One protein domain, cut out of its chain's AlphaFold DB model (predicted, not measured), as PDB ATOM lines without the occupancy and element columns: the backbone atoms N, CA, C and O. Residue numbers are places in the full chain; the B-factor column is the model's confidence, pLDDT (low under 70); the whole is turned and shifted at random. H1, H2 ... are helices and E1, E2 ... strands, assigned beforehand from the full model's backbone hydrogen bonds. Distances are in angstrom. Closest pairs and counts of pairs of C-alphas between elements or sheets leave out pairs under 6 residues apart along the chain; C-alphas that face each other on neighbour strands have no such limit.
ATOM      1  N   VAL A  71      -7.790  27.001 -43.887       96.00
ATOM      2  CA  VAL A  71      -8.414  25.674 -43.906       96.00
ATOM      3  C   VAL A  71      -7.438  24.581 -43.472       96.00
ATOM      4  O   VAL A  71      -6.229  24.693 -43.669       96.00
ATOM      5  N   ALA A  72      -7.959  23.503 -42.897       95.62
ATOM      6  CA  ALA A  72      -7.206  22.289 -42.604       95.62
ATOM      7  C   ALA A  72      -8.105  21.063 -42.733       95.62
ATOM      8  O   ALA A  72      -9.268  21.080 -42.327       95.62
ATOM      9  N   THR A  73      -7.550  19.969 -43.238       93.56
ATOM     10  CA  THR A  73      -8.166  18.652 -43.080       93.56
ATOM     11  C   THR A  73      -7.865  18.121 -41.679       93.56
ATOM     12  O   THR A  73      -6.726  18.259 -41.222       93.56
ATOM     13  N   PRO A  74      -8.832  17.492 -40.995       93.69
ATOM     14  CA  PRO A  74      -8.589  16.950 -39.668       93.69
ATOM     15  C   PRO A  74      -7.532  15.824 -39.734       93.69
ATOM     16  O   PRO A  74      -7.628  14.943 -40.591       93.69
ATOM     17  N   PRO A  75      -6.522  15.811 -38.841       91.38
ATOM     18  CA  PRO A  75      -5.460  14.801 -38.827       91.38
ATOM     19  C   PRO A  75      -5.932  13.432 -38.307       91.38
ATOM     20  O   PRO A  75      -5.213  12.440 -38.412       91.38
ATOM     21  N   ALA A  76      -7.129  13.374 -37.720       92.38
ATOM     22  CA  ALA A  76      -7.758  12.171 -37.198       92.38
ATOM     23  C   ALA A  76      -9.271  12.210 -37.451       92.38
ATOM     24  O   ALA A  76      -9.843  13.244 -37.789       92.38
ATOM     25  N   VAL A  77      -9.943  11.076 -37.251       94.62
ATOM     26  CA  VAL A  77     -11.400  11.004 -37.400       94.62
ATOM     27  C   VAL A  77     -12.075  11.624 -36.179       94.62
ATOM     28  O   VAL A  77     -12.213  10.992 -35.131       94.62
ATOM     29  N   TRP A  78     -12.538  12.858 -36.334       95.88
ATOM     30  CA  TRP A  78     -13.309  13.573 -35.326       95.88
ATOM     31  C   TRP A  78     -14.800  13.420 -35.575       95.88
ATOM     32  O   TRP A  78     -15.276  13.664 -36.681       95.88
ATOM     33  N   LYS A  79     -15.538  12.989 -34.548       94.50
ATOM     34  CA  LYS A  79     -16.967  12.666 -34.641       94.50
ATOM     35  C   LYS A  79     -17.804  13.512 -33.702       94.50
ATOM     36  O   LYS A  79     -17.403  13.771 -32.568       94.50
ATOM     37  N   ASN A  80     -19.013  13.849 -34.130       90.75
ATOM     38  CA  ASN A  80     -20.074  14.228 -33.210       90.75
ATOM     39  C   ASN A  80     -20.470  12.994 -32.385       90.75
ATOM     40  O   ASN A  80     -20.985  12.023 -32.944       90.75
ATOM     41  N   ALA A  81     -20.250  13.034 -31.068       83.06
ATOM     42  CA  ALA A  81     -20.464  11.883 -30.185       83.06
ATOM     43  C   ALA A  81     -21.907  11.341 -30.207       83.06
ATOM     44  O   ALA A  81     -22.121  10.167 -29.926       83.06
ATOM     45  N   HIS A  82     -22.887  12.177 -30.572       83.81
ATOM     46  CA  HIS A  82     -24.311  11.830 -30.529       83.81
ATOM     47  C   HIS A  82     -24.897  11.472 -31.900       83.81
ATOM     48  O   HIS A  82     -25.822  10.671 -31.970       83.81
ATOM     49  N   LYS A  83     -24.383  12.065 -32.990       85.00
ATOM     50  CA  LYS A  83     -24.890  11.838 -34.361       85.00
ATOM     51  C   LYS A  83     -24.005  10.915 -35.208       85.00
ATOM     52  O   LYS A  83     -24.433  10.467 -36.263       85.00
ATOM     53  N   GLY A  84     -22.767  10.645 -34.785       84.50
ATOM     54  CA  GLY A  84     -21.813   9.819 -35.537       84.50
ATOM     55  C   GLY A  84     -21.246  10.474 -36.805       84.50
ATOM     56  O   GLY A  84     -20.436   9.849 -37.489       84.50
ATOM     57  N   THR A  85     -21.628  11.719 -37.104       93.88
ATOM     58  CA  THR A  85     -21.133  12.501 -38.243       93.88
ATOM     59  C   THR A  85     -19.687  12.921 -38.022       93.88
ATOM     60  O   THR A  85     -19.280  13.175 -36.886       93.88
ATOM     61  N   VAL A  86     -18.896  12.950 -39.095       97.00
ATOM     62  CA  VAL A  86     -17.452  13.219 -39.029       97.00
ATOM     63  C   VAL A  86     -17.132  14.620 -39.527       97.00
ATOM     64  O   VAL A  86     -17.803  15.120 -40.426       97.00
ATOM     65  N   VAL A  87     -16.099  15.245 -38.968       97.62
ATOM     66  CA  VAL A  87     -15.545  16.493 -39.507       97.62
ATOM     67  C   VAL A  87     -14.835  16.190 -40.825       97.62
ATOM     68  O   VAL A  87     -14.038  15.256 -40.893       97.62
ATOM     69  N   LEU A  88     -15.119  16.979 -41.861       96.94
ATOM     70  CA  LEU A  88     -14.450  16.900 -43.164       96.94
ATOM     71  C   LEU A  88     -13.445  18.034 -43.371       96.94
ATOM     72  O   LEU A  88     -12.403  17.829 -43.990       96.94
ATOM     73  N   LEU A  89     -13.748  19.221 -42.841       97.50
ATOM     74  CA  LEU A  89     -12.937  20.417 -43.032       97.50
ATOM     75  C   LEU A  89     -12.980  21.297 -41.784       97.50
ATOM     76  O   LEU A  89     -14.053  21.592 -41.260       97.50
ATOM     77  N   CYS A  90     -11.818  21.758 -41.343       97.69
ATOM     78  CA  CYS A  90     -11.687  22.857 -40.397       97.69
ATOM     79  C   CYS A  90     -11.384  24.143 -41.162       97.69
ATOM     80  O   CYS A  90     -10.647  24.116 -42.146       97.69
ATOM     81  N   TYR A  91     -11.936  25.265 -40.716       97.31
ATOM     82  CA  TYR A  91     -11.780  26.552 -41.385       97.31
ATOM     83  C   TYR A  91     -11.820  27.720 -40.397       97.31
ATOM     84  O   TYR A  91     -12.263  27.577 -39.258       97.31
ATOM     85  N   GLN A  92     -11.373  28.895 -40.832       94.69
ATOM     86  CA  GLN A  92     -11.503  30.137 -40.071       94.69
ATOM     87  C   GLN A  92     -11.993  31.251 -40.990       94.69
ATOM     88  O   GLN A  92     -11.366  31.529 -42.003       94.69
ATOM     89  N   ILE A  93     -13.111  31.871 -40.614       93.12
ATOM     90  CA  ILE A  93     -13.656  33.075 -41.263       93.12
ATOM     91  C   ILE A  93     -13.456  34.279 -40.341       93.12
ATOM     92  O   ILE A  93     -12.911  35.316 -40.714       93.12
ATOM     93  N   HIS A  94     -13.881  34.110 -39.090       89.12
ATOM     94  CA  HIS A  94     -13.859  35.141 -38.063       89.12
ATOM     95  C   HIS A  94     -12.671  34.933 -37.131       89.12
ATOM     96  O   HIS A  94     -12.358  33.800 -36.769       89.12
ATOM     97  N   SER A  95     -12.027  36.014 -36.686       86.75
ATOM     98  CA  SER A  95     -10.830  35.918 -35.838       86.75
ATOM     99  C   SER A  95     -11.061  35.170 -34.533       86.75
ATOM    100  O   SER A  95     -10.128  34.552 -34.041       86.75
ATOM    101  N   SER A  96     -12.273  35.234 -33.976       88.94
ATOM    102  CA  SER A  96     -12.620  34.652 -32.671       88.94
ATOM    103  C   SER A  96     -13.220  33.242 -32.754       88.94
ATOM    104  O   SER A  96     -13.498  32.650 -31.711       88.94
ATOM    105  N   TYR A  97     -13.429  32.702 -33.962       93.00
ATOM    106  CA  TYR A  97     -14.111  31.421 -34.154       93.00
ATOM    107  C   TYR A  97     -13.362  30.490 -35.105       93.00
ATOM    108  O   TYR A  97     -12.904  30.894 -36.173       93.00
ATOM    109  N   TYR A  98     -13.328  29.214 -34.735       94.88
ATOM    110  CA  TYR A  98     -12.852  28.121 -35.575       94.88
ATOM    111  C   TYR A  98     -14.035  27.272 -36.026       94.88
ATOM    112  O   TYR A  98     -14.785  26.756 -35.202       94.88
ATOM    113  N   GLY A  99     -14.215  27.135 -37.332       97.06
ATOM    114  CA  GLY A  99     -15.275  26.336 -37.925       97.06
ATOM    115  C   GLY A  99     -14.848  24.892 -38.160       97.06
ATOM    116  O   GLY A  99     -13.723  24.626 -38.573       97.06
ATOM    117  N   CYS A 100     -15.761  23.953 -37.930       98.06
ATOM    118  CA  CYS A 100     -15.658  22.558 -38.348       98.06
ATOM    119  C   CYS A 100     -16.903  22.201 -39.164       98.06
ATOM    120  O   CYS A 100     -18.013  22.231 -38.632       98.06
ATOM    121  N   TYR A 101     -16.712  21.861 -40.436       98.12
ATOM    122  CA  TYR A 101     -17.755  21.407 -41.351       98.12
ATOM    123  C   TYR A 101     -17.872  19.882 -41.291       98.12
ATOM    124  O   TYR A 101     -16.876  19.171 -41.470       98.12
ATOM    125  N   PHE A 102     -19.074  19.375 -41.029       97.94
ATOM    126  CA  PHE A 102     -19.346  17.947 -40.896       97.94
ATOM    127  C   PHE A 102     -19.841  17.326 -42.202       97.94
ATOM    128  O   PHE A 102     -20.366  17.995 -43.087       97.94
ATOM    129  N   SER A 103     -19.728  16.003 -42.297       96.94
ATOM    130  CA  SER A 103     -20.143  15.210 -43.457       96.94
ATOM    131  C   SER A 103     -21.637  15.257 -43.778       96.94
ATOM    132  O   SER A 103     -22.030  14.865 -44.869       96.94
ATOM    133  N   ASP A 104     -22.471  15.680 -42.829       96.19
ATOM    134  CA  ASP A 104     -23.908  15.885 -43.028       96.19
ATOM    135  C   ASP A 104     -24.255  17.328 -43.429       96.19
ATOM    136  O   ASP A 104     -25.431  17.632 -43.603       96.19
ATOM    137  N   GLY A 105     -23.267  18.222 -43.551       96.50
ATOM    138  CA  GLY A 105     -23.462  19.650 -43.809       96.50
ATOM    139  C   GLY A 105     -23.717  20.500 -42.559       96.50
ATOM    140  O   GLY A 105     -23.897  21.714 -42.675       96.50
ATOM    141  N   SER A 106     -23.728  19.900 -41.364       97.62
ATOM    142  CA  SER A 106     -23.765  20.657 -40.109       97.62
ATOM    143  C   SER A 106     -22.417  21.332 -39.829       97.62
ATOM    144  O   SER A 106     -21.381  20.977 -40.399       97.62
ATOM    145  N   ASN A 107     -22.419  22.334 -38.951       98.25
ATOM    146  CA  ASN A 107     -21.229  23.095 -38.586       98.25
ATOM    147  C   ASN A 107     -21.077  23.206 -37.067       98.25
ATOM    148  O   ASN A 107     -22.052  23.328 -36.331       98.25
ATOM    149  N   LEU A 108     -19.832  23.234 -36.597       97.88
ATOM    150  CA  LEU A 108     -19.480  23.658 -35.244       97.88
ATOM    151  C   LEU A 108     -18.578  24.888 -35.335       97.88
ATOM    152  O   LEU A 108     -17.500  24.807 -35.915       97.88
ATOM    153  N   LEU A 109     -19.004  26.003 -34.747       97.06
ATOM    154  CA  LEU A 109     -18.196  27.202 -34.557       97.06
ATOM    155  C   LEU A 109     -17.677  27.220 -33.120       97.06
ATOM    156  O   LEU A 109     -18.432  27.452 -32.177       97.06
ATOM    157  N   ILE A 110     -16.388  26.959 -32.958       96.56
ATOM    158  CA  ILE A 110     -15.695  26.917 -31.674       96.56
ATOM    159  C   ILE A 110     -15.207  28.326 -31.347       96.56
ATOM    160  O   ILE A 110     -14.303  28.839 -32.010       96.56
ATOM    161  N   CYS A 111     -15.788  28.945 -30.321       93.12
ATOM    162  CA  CYS A 111     -15.251  30.176 -29.745       93.12
ATOM    163  C   CYS A 111     -14.095  29.824 -28.806       93.12
ATOM    164  O   CYS A 111     -14.258  29.015 -27.892       93.12
ATOM    165  N   PHE A 112     -12.930  30.424 -29.027       83.00
ATOM    166  CA  PHE A 112     -11.747  30.219 -28.180       83.00
ATOM    167  C   PHE A 112     -11.429  31.424 -27.283       83.00
ATOM    168  O   PHE A 112     -10.531  31.344 -26.444       83.00
ATOM    169  N   GLU A 113     -12.140  32.538 -27.472       84.25
ATOM    170  CA  GLU A 113     -12.127  33.689 -26.569       84.25
ATOM    171  C   GLU A 113     -13.208  33.521 -25.474       84.25
ATOM    172  O   GLU A 113     -13.669  32.418 -25.178       84.25
ATOM    173  N   GLU A 114     -13.638  34.630 -24.867       80.75
ATOM    174  CA  GLU A 114     -14.820  34.680 -24.008       80.75
ATOM    175  C   GLU A 114     -16.094  34.785 -24.861       80.75
ATOM    176  O   GLU A 114     -16.389  35.828 -25.462       80.75
ATOM    177  N   GLY A 115     -16.824  33.672 -24.937       85.94
ATOM    178  CA  GLY A 115     -18.120  33.557 -25.597       85.94
ATOM    179  C   GLY A 115     -18.547  32.097 -25.771       85.94
ATOM    180  O   GLY A 115     -17.736  31.186 -25.580       85.94
ATOM    181  N   PRO A 116     -19.815  31.852 -26.121       92.31
ATOM    182  CA  PRO A 116     -20.280  30.506 -26.402       92.31
ATOM    183  C   PRO A 116     -19.784  29.998 -27.759       92.31
ATOM    184  O   PRO A 116     -19.477  30.768 -28.670       92.31
ATOM    185  N   SER A 117     -19.742  28.677 -27.899       96.06
ATOM    186  CA  SER A 117     -19.608  28.014 -29.199       96.06
ATOM    187  C   SER A 117     -20.988  27.710 -29.779       96.06
ATOM    188  O   SER A 117     -21.971  27.662 -29.044       96.06
ATOM    189  N   TYR A 118     -21.075  27.470 -31.084       96.69
ATOM    190  CA  TYR A 118     -22.354  27.252 -31.762       96.69
ATOM    191  C   TYR A 118     -22.321  25.978 -32.593       96.69
ATOM    192  O   TYR A 118     -21.452  25.815 -33.446       96.69
ATOM    193  N   PHE A 119     -23.282  25.084 -32.378       97.25
ATOM    194  CA  PHE A 119     -23.530  23.957 -33.270       97.25
ATOM    195  C   PHE A 119     -24.747  24.250 -34.147       97.25
ATOM    196  O   PHE A 119     -25.856  24.434 -33.650       97.25
ATOM    197  N   ILE A 120     -24.528  24.286 -35.454       97.38
ATOM    198  CA  ILE A 120     -25.516  24.650 -36.466       97.38
ATOM    199  C   ILE A 120     -25.879  23.376 -37.216       97.38
ATOM    200  O   ILE A 120     -25.024  22.754 -37.847       97.38
ATOM    201  N   GLU A 121     -27.140  22.963 -37.131       96.62
ATOM    202  CA  GLU A 121     -27.608  21.787 -37.862       96.62
ATOM    203  C   GLU A 121     -27.628  22.036 -39.377       96.62
ATOM    204  O   GLU A 121     -27.683  23.178 -39.838       96.62
ATOM    205  N   THR A 122     -27.601  20.962 -40.163       94.94
ATOM    206  CA  THR A 122     -27.739  21.035 -41.620       94.94
ATOM    207  C   THR A 122     -28.996  21.813 -42.004       94.94
ATOM    208  O   THR A 122     -30.064  21.584 -41.439       94.94
ATOM    209  N   ASN A 123     -28.876  22.712 -42.985       91.62
ATOM    210  CA  ASN A 123     -29.955  23.596 -43.448       91.62
ATOM    211  C   ASN A 123     -30.536  24.530 -42.364       91.62
ATOM    212  O   ASN A 123     -31.632  25.059 -42.539       91.62
ATOM    213  N   SER A 124     -29.820  24.741 -41.254       94.69
ATOM    214  CA  SER A 124     -30.179  25.719 -40.224       94.69
ATOM    215  C   SER A 124     -29.449  27.051 -40.433       94.69
ATOM    216  O   SER A 124     -28.590  27.189 -41.306       94.69
ATOM    217  N   THR A 125     -29.785  28.042 -39.614       92.50
ATOM    218  CA  THR A 125     -29.130  29.355 -39.588       92.50
ATOM    219  C   THR A 125     -28.395  29.564 -38.268       92.50
ATOM    220  O   THR A 125     -28.603  28.828 -37.301       92.50
ATOM    221  N   ILE A 126     -27.536  30.584 -38.205       90.94
ATOM    222  CA  ILE A 126     -26.811  30.912 -36.972       90.94
ATOM    223  C   ILE A 126     -27.763  31.339 -35.845       90.94
ATOM    224  O   ILE A 126     -27.517  31.041 -34.682       90.94
ATOM    225  N   GLU A 127     -28.878  31.987 -36.180       90.38
ATOM    226  CA  GLU A 127     -29.897  32.423 -35.218       90.38
ATOM    227  C   GLU A 127     -30.614  31.240 -34.551       90.38
ATOM    228  O   GLU A 127     -31.098  31.374 -33.432       90.38
ATOM    229  N   ASN A 128     -30.639  30.082 -35.218       93.81
ATOM    230  CA  ASN A 128     -31.227  28.835 -34.725       93.81
ATOM    231  C   ASN A 128     -30.162  27.834 -34.238       93.81
ATOM    232  O   ASN A 128     -30.451  26.648 -34.065       93.81
ATOM    233  N   ALA A 129     -28.915  28.281 -34.066       95.62
ATOM    234  CA  ALA A 129     -27.831  27.419 -33.625       95.62
ATOM    235  C   ALA A 129     -28.000  27.005 -32.158       95.62
ATOM    236  O   ALA A 129     -28.466  27.768 -31.312       95.62
ATOM    237  N   ILE A 130     -27.548  25.792 -31.842       96.00
ATOM    238  CA  ILE A 130     -27.440  25.323 -30.465       96.00
ATOM    239  C   ILE A 130     -26.213  25.984 -29.848       96.00
ATOM    240  O   ILE A 130     -25.079  25.683 -30.229       96.00
ATOM    241  N   GLU A 131     -26.449  26.867 -28.888       96.38
ATOM    242  CA  GLU A 131     -25.394  27.462 -28.082       96.38
ATOM    243  C   GLU A 131     -24.779  26.407 -27.150       96.38
ATOM    244  O   GLU A 131     -25.487  25.649 -26.486       96.38
ATOM    245  N   LEU A 132     -23.450  26.339 -27.118       95.94
ATOM    246  CA  LEU A 132     -22.679  25.392 -26.325       95.94
ATOM    247  C   LEU A 132     -21.741  26.155 -25.401       95.94
ATOM    248  O   LEU A 132     -20.804  26.829 -25.848       95.94
ATOM    249  N   GLN A 133     -21.961  25.991 -24.100       94.88
ATOM    250  CA  GLN A 133     -20.999  26.424 -23.099       94.88
ATOM    251  C   GLN A 133     -19.776  25.503 -23.123       94.88
ATOM    252  O   GLN A 133     -19.800  24.402 -23.676       94.88
ATOM    253  N   LYS A 134     -18.677  25.942 -22.506       91.88
ATOM    254  CA  LYS A 134     -17.397  25.216 -22.548       91.88
ATOM    255  C   LYS A 134     -17.507  23.758 -22.079       91.88
ATOM    256  O   LYS A 134     -16.887  22.887 -22.682       91.88
ATOM    257  N   CYS A 135     -18.296  23.488 -21.037       92.06
ATOM    258  CA  CYS A 135     -18.531  22.126 -20.547       92.06
ATOM    259  C   CYS A 135     -19.293  21.267 -21.567       92.06
ATOM    260  O   CYS A 135     -18.876  20.144 -21.844       92.06
ATOM    261  N   ASP A 136     -20.342  21.815 -22.180       93.81
ATOM    262  CA  ASP A 136     -21.173  21.109 -23.162       93.81
ATOM    263  C   ASP A 136     -20.391  20.835 -24.448       93.81
ATOM    264  O   ASP A 136     -20.478  19.747 -25.021       93.81
ATOM    265  N   LEU A 137     -19.571  21.801 -24.874       95.31
ATOM    266  CA  LEU A 137     -18.646  21.657 -25.994       95.31
ATOM    267  C   LEU A 137     -17.676  20.500 -25.746       95.31
ATOM    268  O   LEU A 137     -17.548  19.631 -26.601       95.31
ATOM    269  N   GLN A 138     -17.021  20.465 -24.583       93.06
ATOM    270  CA  GLN A 138     -16.065  19.405 -24.246       93.06
ATOM    271  C   GLN A 138     -16.735  18.035 -24.129       93.06
ATOM    272  O   GLN A 138     -16.158  17.034 -24.543       93.06
ATOM    273  N   GLN A 139     -17.961  17.977 -23.606       92.44
ATOM    274  CA  GLN A 139     -18.706  16.725 -23.504       92.44
ATOM    275  C   GLN A 139     -19.151  16.209 -24.881       92.44
ATOM    276  O   GLN A 139     -19.027  15.018 -25.169       92.44
ATOM    277  N   LYS A 140     -19.679  17.089 -25.741       94.06
ATOM    278  CA  LYS A 140     -20.231  16.720 -27.054       94.06
ATOM    279  C   LYS A 140     -19.152  16.554 -28.129       94.06
ATOM    280  O   LYS A 140     -19.301  15.713 -29.019       94.06
ATOM    281  N   PHE A 141     -18.075  17.330 -28.024       95.75
ATOM    282  CA  PHE A 141     -16.942  17.387 -28.947       95.75
ATOM    283  C   PHE A 141     -15.606  17.428 -28.173       95.75
ATOM    284  O   PHE A 141     -14.937  18.468 -28.128       95.75
ATOM    285  N   PRO A 142     -15.174  16.297 -27.577       94.25
ATOM    286  CA  PRO A 142     -13.942  16.233 -26.781       94.25
ATOM    287  C   PRO A 142     -12.673  16.650 -27.534       94.25
ATOM    288  O   PRO A 142     -11.743  17.138 -26.912       94.25
ATOM    289  N   TRP A 143     -12.668  16.497 -28.862       95.56
ATOM    290  CA  TRP A 143     -11.568  16.846 -29.770       95.56
ATOM    291  C   TRP A 143     -11.523  18.337 -30.166       95.56
ATOM    292  O   TRP A 143     -10.721  18.746 -31.005       95.56
ATOM    293  N   SER A 144     -12.434  19.163 -29.640       95.25
ATOM    294  CA  SER A 144     -12.577  20.574 -30.037       95.25
ATOM    295  C   SER A 144     -11.300  21.394 -29.836       95.25
ATOM    296  O   SER A 144     -11.035  22.305 -30.615       95.25
ATOM    297  N   LYS A 145     -10.477  21.058 -28.836       94.19
ATOM    298  CA  LYS A 145      -9.189  21.725 -28.602       94.19
ATOM    299  C   LYS A 145      -8.178  21.376 -29.695       94.19
ATOM    300  O   LYS A 145      -7.509  22.260 -30.221       94.19
ATOM    301  N   GLU A 146      -8.120  20.109 -30.073       94.69
ATOM    302  CA  GLU A 146      -7.251  19.577 -31.118       94.69
ATOM    303  C   GLU A 146      -7.606  20.159 -32.492       94.69
ATOM    304  O   GLU A 146      -6.713  20.415 -33.296       94.69
ATOM    305  N   ALA A 147      -8.890  20.436 -32.752       94.25
ATOM    306  CA  ALA A 147      -9.320  21.134 -33.967       94.25
ATOM    307  C   ALA A 147      -8.744  22.551 -34.073       94.25
ATOM    308  O   ALA A 147      -8.271  22.948 -35.140       94.25
ATOM    309  N   VAL A 148      -8.738  23.292 -32.962       93.94
ATOM    310  CA  VAL A 148      -8.128  24.627 -32.901       93.94
ATOM    311  C   VAL A 148      -6.616  24.541 -33.119       93.94
ATOM    312  O   VAL A 148      -6.062  25.277 -33.935       93.94
ATOM    313  N   GLU A 149      -5.951  23.605 -32.439       93.31
ATOM    314  CA  GLU A 149      -4.502  23.395 -32.559       93.31
ATOM    315  C   GLU A 149      -4.086  22.993 -33.983       93.31
ATOM    316  O   GLU A 149      -3.088  23.500 -34.497       93.31
ATOM    317  N   ALA A 150      -4.867  22.141 -34.655       90.88
ATOM    318  CA  ALA A 150      -4.595  21.719 -36.027       90.88
ATOM    319  C   ALA A 150      -4.683  22.882 -37.026       90.88
ATOM    320  O   ALA A 150      -3.830  22.998 -37.913       90.88
ATOM    321  N   LEU A 151      -5.678  23.767 -36.888       92.31
ATOM    322  CA  LEU A 151      -5.815  24.904 -37.798       92.31
ATOM    323  C   LEU A 151      -4.724  25.962 -37.570       92.31
ATOM    324  O   LEU A 151      -4.217  26.531 -38.536       92.31
ATOM    325  N   GLU A 152      -4.330  26.209 -36.318       90.88
ATOM    326  CA  GLU A 152      -3.255  27.161 -36.011       90.88
ATOM    327  C   GLU A 152      -1.859  26.628 -36.356       90.88
ATOM    328  O   GLU A 152      -1.017  27.389 -36.834       90.88
ATOM    329  N   GLY A 153      -1.612  25.333 -36.142       87.25
ATOM    330  CA  GLY A 153      -0.300  24.719 -36.351       87.25
ATOM    331  C   GLY A 153       0.001  24.357 -37.805       87.25
ATOM    332  O   GLY A 153       1.120  24.573 -38.268       87.25
ATOM    333  N   SER A 154      -0.976  23.800 -38.527       85.12
ATOM    334  CA  SER A 154      -0.764  23.237 -39.871       85.12
ATOM    335  C   SER A 154      -1.812  23.654 -40.905       85.12
ATOM    336  O   SER A 154      -1.836  23.094 -42.001       85.12
ATOM    337  N   GLY A 155      -2.694  24.602 -40.583       90.81
ATOM    338  CA  GLY A 155      -3.689  25.097 -41.530       90.81
ATOM    339  C   GLY A 155      -3.053  25.831 -42.711       90.81
ATOM    340  O   GLY A 155      -2.169  26.674 -42.539       90.81
ATOM    341  N   ALA A 156      -3.536  25.537 -43.917       92.31
ATOM    342  CA  ALA A 156      -3.204  26.311 -45.102       92.31
ATOM    343  C   ALA A 156      -3.843  27.697 -44.973       92.31
ATOM    344  O   ALA A 156      -5.044  27.809 -44.727       92.31
ATOM    345  N   ARG A 157      -3.035  28.750 -45.114       93.12
ATOM    346  CA  ARG A 157      -3.480  30.142 -45.009       93.12
ATOM    347  C   ARG A 157      -3.580  30.751 -46.399       93.12
ATOM    348  O   ARG A 157      -2.576  30.810 -47.101       93.12
ATOM    349  N   PHE A 158      -4.760  31.246 -46.750       91.50
ATOM    350  CA  PHE A 158      -4.976  31.964 -48.003       91.50
ATOM    351  C   PHE A 158      -4.543  33.424 -47.858       91.50
ATOM    352  O   PHE A 158      -3.686  33.898 -48.598       91.50
TER     353      PHE A 158
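This is residues 71 to 158 of the 241 residues of an uncharacterized protein of Trypanosoma vivax (strain Y486) (UniProt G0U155). One twisted five-stranded sheet has two helices over one face, H2 crossing E1 and E2 and H1 running along E4; the first stretch, residues 71 to 86, passes the end of the sheet where E1 begins. The printed part has 88 residues, in the order E1, E2, E3, E4, E5, H1, H2, and the antiparallel sheet has that same strand order. Its class is mixed, helices and strands, with under half of the residues in named elements. It is compact and rounded, with a radius of gyration of the C-alphas of 11.8 A and spans of 30 by 28 by 24 A.

E1, residues 87 to 92, E2, 97 to 102, E3, 107 to 111, E4, 117 to 120, and E5, 130 to 132, form a meander, each strand the antiparallel neighbour and hairpin partner of the one before. Within hydrogen-bond range are N 91 and O 99, 2.9 A; N 100 and O 108, 2.8 A; N 109 and O 118, 2.8 A; and N 119 and O 130, 2.9 A. H1, residues 134 to 140, is on the sheet at a height of 8.9 A, over E4 and along the strands; the closest C-alphas of H1 and E4 are those of Leu 137 and Ser 117, 7.2 A. H2, residues 144 to 154, is on the same face at a height of 9.1 A, across the strands at 64 degrees to E1 on the local plane; its closest C-alpha pair with E2 is Val 148 and Tyr 98, 6.5 A. H1 and H2 are close but not clearly touching, about perpendicular at 84 degrees; their closest C-alphas, of Gln 138 and Ser 144, are 6.9 A apart. Every O i to N i+4 pair in H1 and H2 is within hydrogen-bond range.

E1 begins at C-alpha 87, (-15.545, 16.493, -39.507), and is 14.2 A long; E2 is 16.0 A, E3 12.8 A. H2, 15.6 A, ends at C-alpha 154, (-0.764, 23.237, -39.871).

The C-alphas of His 82 and Phe 158, the two farthest apart, are 32.9 A apart. The printed part has no cut and no long link between named elements, and no printed residue is under 70 in pLDDT.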